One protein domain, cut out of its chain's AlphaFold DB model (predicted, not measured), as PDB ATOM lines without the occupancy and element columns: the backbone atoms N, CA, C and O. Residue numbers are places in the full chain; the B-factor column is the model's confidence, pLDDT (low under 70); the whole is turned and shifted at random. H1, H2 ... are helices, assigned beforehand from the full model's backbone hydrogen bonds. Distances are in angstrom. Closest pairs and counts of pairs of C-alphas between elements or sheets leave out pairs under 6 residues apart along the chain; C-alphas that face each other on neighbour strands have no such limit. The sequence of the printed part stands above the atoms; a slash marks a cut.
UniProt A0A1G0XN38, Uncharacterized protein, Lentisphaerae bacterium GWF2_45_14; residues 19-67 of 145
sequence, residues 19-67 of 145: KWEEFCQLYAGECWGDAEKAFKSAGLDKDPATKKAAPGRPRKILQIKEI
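What this domain is: This is residues 19 to 67 of the 145 residues of an uncharacterized protein of Lentisphaerae bacterium GWF2_45_14 (UniProt A0A1G0XN38). A small body of four short helices: the longest, H1, packs at a steep angle on H2, the short H4 meets H2 near Glu 36, and H3 sits at the end of the body away from the H1 to H2 link. The residues after H4, 62 to 67, make a short tail that turns back, and the first and last printed C-alphas, those of Lys 19 and Ile 67, are 11.0 A apart. The printed part has 49 residues, with named helices H1, H2, H3 and H4 in that order along the chain and no named strand, and its class is all helix. It is compact, with a radius of gyration of the C-alphas of 9.3 A, and the C-alphas span 26 by 21 by 16 A.

Where its parts are: H1 is residues 19 to 27, 12.0 A from first to last C-alpha, and begins with C-alpha 19 at (49.828, 45.237, -5.698). H2 is residues 35 to 41, 9.8 A long, with C-alpha 35 at (47.954, 41.429, -18.689). H3 is residues 48 to 53, 9.0 A long. H4 is residues 58 to 61, 5.7 A long, and ends with C-alpha 61 at (48.315, 35.544, -12.287). Residues 44 to 46 and 65 to 67 are also helix, in runs too short to bear a name.

How they stand to each other: H1 and H2 touch, with 7 pairs of C-alphas within 8 A. Their closest C-alphas are those of Tyr 27 and Ala 38, 5.4 A apart. Their lines stand at a steep tilt of 57 degrees, and they run opposite ways. H2 and H4 touch, and their closest C-alphas are those of Glu 36 and Pro 58, 5.7 A apart. H3 and H4 are close but not clearly touching, their closest C-alphas being those of Ala 53 and Ile 61, 7.2 A apart. H1 and H4 are apart, and so are H2 and H3. H1 and H3 are only just apart, with their closest C-alphas 8.4 A from each other. In H1, H2 and H3 every O i to N i+4 pair is within hydrogen-bond range; H4 is too short for such a pair, and its one O i to N i+3 pair is within range.

The domain as a whole: The outline is rounded, and the two C-alphas farthest apart are those of Glu 30 and Lys 52, 25.9 A from each other. The printed part has no cut. The link from H3 to H4 is tight, with 4 residues between them. The links from H1 to H2, with 7 residues, and from H2 to H3, with 6, are short. The mean pLDDT of the printed part is 87.7, and no printed residue is under 70.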
ATOM      1  N   LYS A  19      49.432  45.322  -4.277       93.69
ATOM      2  CA  LYS A  19      49.828  45.237  -5.698       93.69
ATOM      3  C   LYS A  19      48.959  44.293  -6.533       93.69
ATOM      4  O   LYS A  19      48.843  44.464  -7.744       93.69
ATOM      5  N   TRP A  20      48.381  43.256  -5.920       94.31
ATOM      6  CA  TRP A  20      47.467  42.358  -6.631       94.31
ATOM      7  C   TRP A  20      46.130  43.053  -6.859       94.31
ATOM      8  O   TRP A  20      45.552  42.912  -7.934       94.31
ATOM      9  N   GLU A  21      45.666  43.836  -5.883       95.88
ATOM     10  CA  GLU A  21      44.502  44.704  -6.048       95.88
ATOM     11  C   GLU A  21      44.741  45.740  -7.155       95.88
ATOM     12  O   GLU A  21      43.917  45.867  -8.058       95.88
ATOM     13  N   GLU A  22      45.890  46.415  -7.149       95.50
ATOM     14  CA  GLU A  22      46.264  47.397  -8.171       95.50
ATOM     15  C   GLU A  22      46.293  46.773  -9.574       95.50
ATOM     16  O   GLU A  22      45.719  47.313 -10.522       95.50
ATOM     17  N   PHE A  23      46.859  45.569  -9.705       95.06
ATOM     18  CA  PHE A  23      46.780  44.799 -10.944       95.06
ATOM     19  C   PHE A  23      45.334  44.533 -11.376       95.06
ATOM     20  O   PHE A  23      45.009  44.720 -12.550       95.06
ATOM     21  N   CYS A  24      44.456  44.121 -10.453       94.88
ATOM     22  CA  CYS A  24      43.048  43.876 -10.762       94.88
ATOM     23  C   CYS A  24      42.353  45.149 -11.265       94.88
ATOM     24  O   CYS A  24      41.624  45.092 -12.257       94.88
ATOM     25  N   GLN A  25      42.607  46.295 -10.630       94.31
ATOM     26  CA  GLN A  25      42.037  47.590 -11.008       94.31
ATOM     27  C   GLN A  25      42.500  48.050 -12.394       94.31
ATOM     28  O   GLN A  25      41.665  48.441 -13.221       94.31
ATOM     29  N   LEU A  26      43.803  47.944 -12.673       91.56
ATOM     30  CA  LEU A  26      44.392  48.296 -13.965       91.56
ATOM     31  C   LEU A  26      43.896  47.362 -15.072       91.56
ATOM     32  O   LEU A  26      43.457  47.827 -16.123       91.56
ATOM     33  N   TYR A  27      43.897  46.048 -14.838       92.75
ATOM     34  CA  TYR A  27      43.469  45.050 -15.822       92.75
ATOM     35  C   TYR A  27      41.960  45.100 -16.125       92.75
ATOM     36  O   TYR A  27      41.528  44.832 -17.252       92.75
ATOM     37  N   ALA A  28      41.139  45.447 -15.130       88.75
ATOM     38  CA  ALA A  28      39.707  45.695 -15.301       88.75
ATOM     39  C   ALA A  28      39.397  47.104 -15.845       88.75
ATOM     40  O   ALA A  28      38.235  47.416 -16.085       88.75
ATOM     41  N   GLY A  29      40.396  47.977 -15.992       86.19
ATOM     42  CA  GLY A  29      40.246  49.369 -16.413       86.19
ATOM     43  C   GLY A  29      41.162  49.745 -17.563       86.19
ATOM     44  O   GLY A  29      40.966  49.308 -18.690       86.19
ATOM     45  N   GLU A  30      42.151  50.580 -17.254       80.81
ATOM     46  CA  GLU A  30      43.040  51.241 -18.217       80.81
ATOM     47  C   GLU A  30      43.841  50.277 -19.106       80.81
ATOM     48  O   GLU A  30      44.238  50.623 -20.217       80.81
ATOM     49  N   CYS A  31      44.091  49.061 -18.621       84.12
ATOM     50  CA  CYS A  31      44.828  48.011 -19.320       84.12
ATOM     51  C   CYS A  31      43.894  46.868 -19.738       84.12
ATOM     52  O   CYS A  31      44.251  45.700 -19.593       84.12
ATOM     53  N   TRP A  32      42.686  47.191 -20.209       81.06
ATOM     54  CA  TRP A  32      41.633  46.226 -20.532       81.06
ATOM     55  C   TRP A  32      42.136  45.044 -21.375       81.06
ATOM     56  O   TRP A  32      42.373  45.157 -22.575       81.06
ATOM     57  N   GLY A  33      42.290  43.881 -20.736       73.94
ATOM     58  CA  GLY A  33      42.745  42.655 -21.400       73.94
ATOM     59  C   GLY A  33      44.263  42.544 -21.609       73.94
ATOM     60  O   GLY A  33      44.740  41.451 -21.917       73.94
ATOM     61  N   ASP A  34      45.032  43.605 -21.359       86.12
ATOM     62  CA  ASP A  34      46.492  43.612 -21.450       86.12
ATOM     63  C   ASP A  34      47.129  43.259 -20.098       86.12
ATOM     64  O   ASP A  34      47.390  44.102 -19.234       86.12
ATOM     65  N   ALA A  35      47.381  41.961 -19.920       88.88
ATOM     66  CA  ALA A  35      47.954  41.429 -18.689       88.88
ATOM     67  C   ALA A  35      49.406  41.872 -18.487       88.88
ATOM     68  O   ALA A  35      49.837  41.997 -17.348       88.88
ATOM     69  N   GLU A  36      50.174  42.091 -19.556       88.94
ATOM     70  CA  GLU A  36      51.586  42.458 -19.433       88.94
ATOM     71  C   GLU A  36      51.745  43.907 -18.996       88.94
ATOM     72  O   GLU A  36      52.538  44.192 -18.094       88.94
ATOM     73  N   LYS A  37      50.964  44.810 -19.597       89.06
ATOM     74  CA  LYS A  37      50.939  46.219 -19.211       89.06
ATOM     75  C   LYS A  37      50.436  46.383 -17.781       89.06
ATOM     76  O   LYS A  37      51.146  46.976 -16.978       89.06
ATOM     77  N   ALA A  38      49.302  45.769 -17.425       91.06
ATOM     78  CA  ALA A  38      48.770  45.821 -16.059       91.06
ATOM     79  C   ALA A  38      49.773  45.286 -15.021       91.06
ATOM     80  O   ALA A  38      49.949  45.874 -13.959       91.06
ATOM     81  N   PHE A  39      50.472  44.190 -15.340       91.44
ATOM     82  CA  PHE A  39      51.443  43.560 -14.443       91.44
ATOM     83  C   PHE A  39      52.681  44.429 -14.197       91.44
ATOM     84  O   PHE A  39      53.146  44.530 -13.063       91.44
ATOM     85  N   LYS A  40      53.206  45.078 -15.245       91.62
ATOM     86  CA  LYS A  40      54.325  46.025 -15.120       91.62
ATOM     87  C   LYS A  40      53.901  47.307 -14.406       91.62
ATOM     88  O   LYS A  40      54.636  47.785 -13.550       91.62
ATOM     89  N   SER A  41      52.724  47.838 -14.734       90.50
ATOM     90  CA  SER A  41      52.186  49.053 -14.118       90.50
ATOM     91  C   SER A  41      51.928  48.876 -12.620       90.50
ATOM     92  O   SER A  41      52.302  49.751 -11.855       90.50
ATOM     93  N   ALA A  42      51.421  47.715 -12.190       93.00
ATOM     94  CA  ALA A  42      51.253  47.369 -10.773       93.00
ATOM     95  C   ALA A  42      52.571  46.982 -10.055       93.00
ATOM     96  O   ALA A  42      52.567  46.568  -8.895       93.00
ATOM     97  N   GLY A  43      53.720  47.022 -10.747       92.50
ATOM     98  CA  GLY A  43      55.031  46.700 -10.170       92.50
ATOM     99  C   GLY A  43      55.183  45.250  -9.687       92.50
ATOM    100  O   GLY A  43      55.967  44.975  -8.766       92.50
ATOM    101  N   LEU A  44      54.424  44.318 -10.274       90.94
ATOM    102  CA  LEU A  44      54.413  42.901  -9.894       90.94
ATOM    103  C   LEU A  44      55.644  42.127 -10.382       90.94
ATOM    104  O   LEU A  44      55.998  41.090  -9.822       90.94
ATOM    105  N   ASP A  45      56.346  42.645 -11.386       87.56
ATOM    106  CA  ASP A  45      57.626  42.124 -11.879       87.56
ATOM    107  C   ASP A  45      58.729  42.154 -10.808       87.56
ATOM    108  O   ASP A  45      59.606  41.282 -10.759       87.56
ATOM    109  N   LYS A  46      58.651  43.135  -9.909       87.56
ATOM    110  CA  LYS A  46      59.588  43.333  -8.797       87.56
ATOM    111  C   LYS A  46      59.114  42.679  -7.503       87.56
ATOM    112  O   LYS A  46      59.865  42.649  -6.533       87.56
ATOM    113  N   ASP A  47      57.896  42.150  -7.478       88.19
ATOM    114  CA  ASP A  47      57.261  41.674  -6.259       88.19
ATOM    115  C   ASP A  47      57.667  40.226  -5.892       88.19
ATOM    116  O   ASP A  47      57.456  39.301  -6.684       88.19
ATOM    117  N   PRO A  48      58.252  39.981  -4.701       85.06
ATOM    118  CA  PRO A  48      58.720  38.648  -4.314       85.06
ATOM    119  C   PRO A  48      57.593  37.621  -4.149       85.06
ATOM    120  O   PRO A  48      57.751  36.468  -4.558       85.06
ATOM    121  N   ALA A  49      56.456  38.027  -3.572       82.50
ATOM    122  CA  ALA A  49      55.307  37.144  -3.371       82.50
ATOM    123  C   ALA A  49      54.720  36.710  -4.723       82.50
ATOM    124  O   ALA A  49      54.431  35.531  -4.949       82.50
ATOM    125  N   THR A  50      54.670  37.644  -5.670       84.38
ATOM    126  CA  THR A  50      54.212  37.384  -7.033       84.38
ATOM    127  C   THR A  50      55.176  36.503  -7.818       84.38
ATOM    128  O   THR A  50      54.721  35.647  -8.568       84.38
ATOM    129  N   LYS A  51      56.495  36.597  -7.613       83.94
ATOM    130  CA  LYS A  51      57.452  35.666  -8.245       83.94
ATOM    131  C   LYS A  51      57.206  34.209  -7.853       83.94
ATOM    132  O   LYS A  51      57.404  33.325  -8.682       83.94
ATOM    133  N   LYS A  52      56.751  33.953  -6.622       81.81
ATOM    134  CA  LYS A  52      56.381  32.604  -6.169       81.81
ATOM    135  C   LYS A  52      55.072  32.125  -6.809       81.81
ATOM    136  O   LYS A  52      54.988  30.969  -7.212       81.81
ATOM    137  N   ALA A  53      54.075  33.003  -6.916       77.38
ATOM    138  CA  ALA A  53      52.750  32.665  -7.442       77.38
ATOM    139  C   ALA A  53      52.689  32.615  -8.988       77.38
ATOM    140  O   ALA A  53      52.052  31.741  -9.571       77.38
ATOM    141  N   ALA A  54      53.381  33.531  -9.664       78.56
ATOM    142  CA  ALA A  54      53.381  33.730 -11.111       78.56
ATOM    143  C   ALA A  54      54.796  34.121 -11.607       78.56
ATOM    144  O   ALA A  54      55.043  35.283 -11.933       78.56
ATOM    145  N   PRO A  55      55.745  33.165 -11.699       76.88
ATOM    146  CA  PRO A  55      57.167  33.429 -11.955       76.88
ATOM    147  C   PRO A  55      57.418  34.015 -13.353       76.88
ATOM    148  O   PRO A  55      57.621  33.280 -14.321       76.88
ATOM    149  N   GLY A  56      57.369  35.344 -13.472       70.38
ATOM    150  CA  GLY A  56      57.628  36.076 -14.716       70.38
ATOM    151  C   GLY A  56      56.613  35.811 -15.832       70.38
ATOM    152  O   GLY A  56      56.897  36.071 -16.996       70.38
ATOM    153  N   ARG A  57      55.438  35.264 -15.501       81.50
ATOM    154  CA  ARG A  57      54.380  34.952 -16.471       81.50
ATOM    155  C   ARG A  57      53.111  35.709 -16.090       81.50
ATOM    156  O   ARG A  57      52.287  35.138 -15.375       81.50
ATOM    157  N   PRO A  58      52.915  36.941 -16.593       83.06
ATOM    158  CA  PRO A  58      51.767  37.777 -16.245       83.06
ATOM    159  C   PRO A  58      50.426  37.057 -16.399       83.06
ATOM    160  O   PRO A  58      49.584  37.118 -15.517       83.06
ATOM    161  N   ARG A  59      50.250  36.243 -17.448       87.12
ATOM    162  CA  ARG A  59      49.006  35.481 -17.662       87.12
ATOM    163  C   ARG A  59      48.712  34.418 -16.598       87.12
ATOM    164  O   ARG A  59      47.552  34.068 -16.418       87.12
ATOM    165  N   LYS A  60      49.723  33.897 -15.891       88.19
ATOM    166  CA  LYS A  60      49.494  32.921 -14.810       88.19
ATOM    167  C   LYS A  60      48.800  33.552 -13.610       88.19
ATOM    168  O   LYS A  60      48.080  32.852 -12.910       88.19
ATOM    169  N   ILE A  61      48.967  34.857 -13.400       89.75
ATOM    170  CA  ILE A  61      48.315  35.544 -12.287       89.75
ATOM    171  C   ILE A  61      46.783  35.519 -12.423       89.75
ATOM    172  O   ILE A  61      46.074  35.437 -11.430       89.75
ATOM    173  N   LEU A  62      46.274  35.472 -13.660       88.94
ATOM    174  CA  LEU A  62      44.843  35.363 -13.964       88.94
ATOM    175  C   LEU A  62      44.257  33.982 -13.631       88.94
ATOM    176  O   LEU A  62      43.043  33.829 -13.615       88.94
ATOM    177  N   GLN A  63      45.102  32.972 -13.397       89.69
ATOM    178  CA  GLN A  63      44.663  31.640 -12.966       89.69
ATOM    179  C   GLN A  63      44.427  31.580 -11.451       89.69
ATOM    180  O   GLN A  63      43.851  30.612 -10.957       89.69
ATOM    181  N   ILE A  64      44.870  32.598 -10.703       90.19
ATOM    182  CA  ILE A  64      44.608  32.716  -9.271       90.19
ATOM    183  C   ILE A  64      43.137  33.095  -9.103       90.19
ATOM    184  O   ILE A  64      42.706  34.152  -9.563       90.19
ATOM    185  N   LYS A  65      42.376  32.217  -8.439       90.75
ATOM    186  CA  LYS A  65      40.920  32.347  -8.285       90.75
ATOM    187  C   LYS A  65      40.513  33.713  -7.729       90.75
ATOM    188  O   LYS A  65      39.639  34.353  -8.299       90.75
ATOM    189  N   GLU A  66      41.185  34.172  -6.676       92.56
ATOM    190  CA  GLU A  66      40.874  35.449  -6.027       92.56
ATOM    191  C   GLU A  66      41.002  36.622  -7.007       92.56
ATOM    192  O   GLU A  66      40.065  37.391  -7.200       92.56
ATOM    193  N   ILE A  67      42.122  36.696  -7.726       92.94
ATOM    194  CA  ILE A  67      42.385  37.739  -8.725       92.94
ATOM    195  C   ILE A  67      41.355  37.698  -9.853       92.94
ATOM    196  O   ILE A  67      40.819  38.733 -10.244       92.94
TER     197      ILE A  67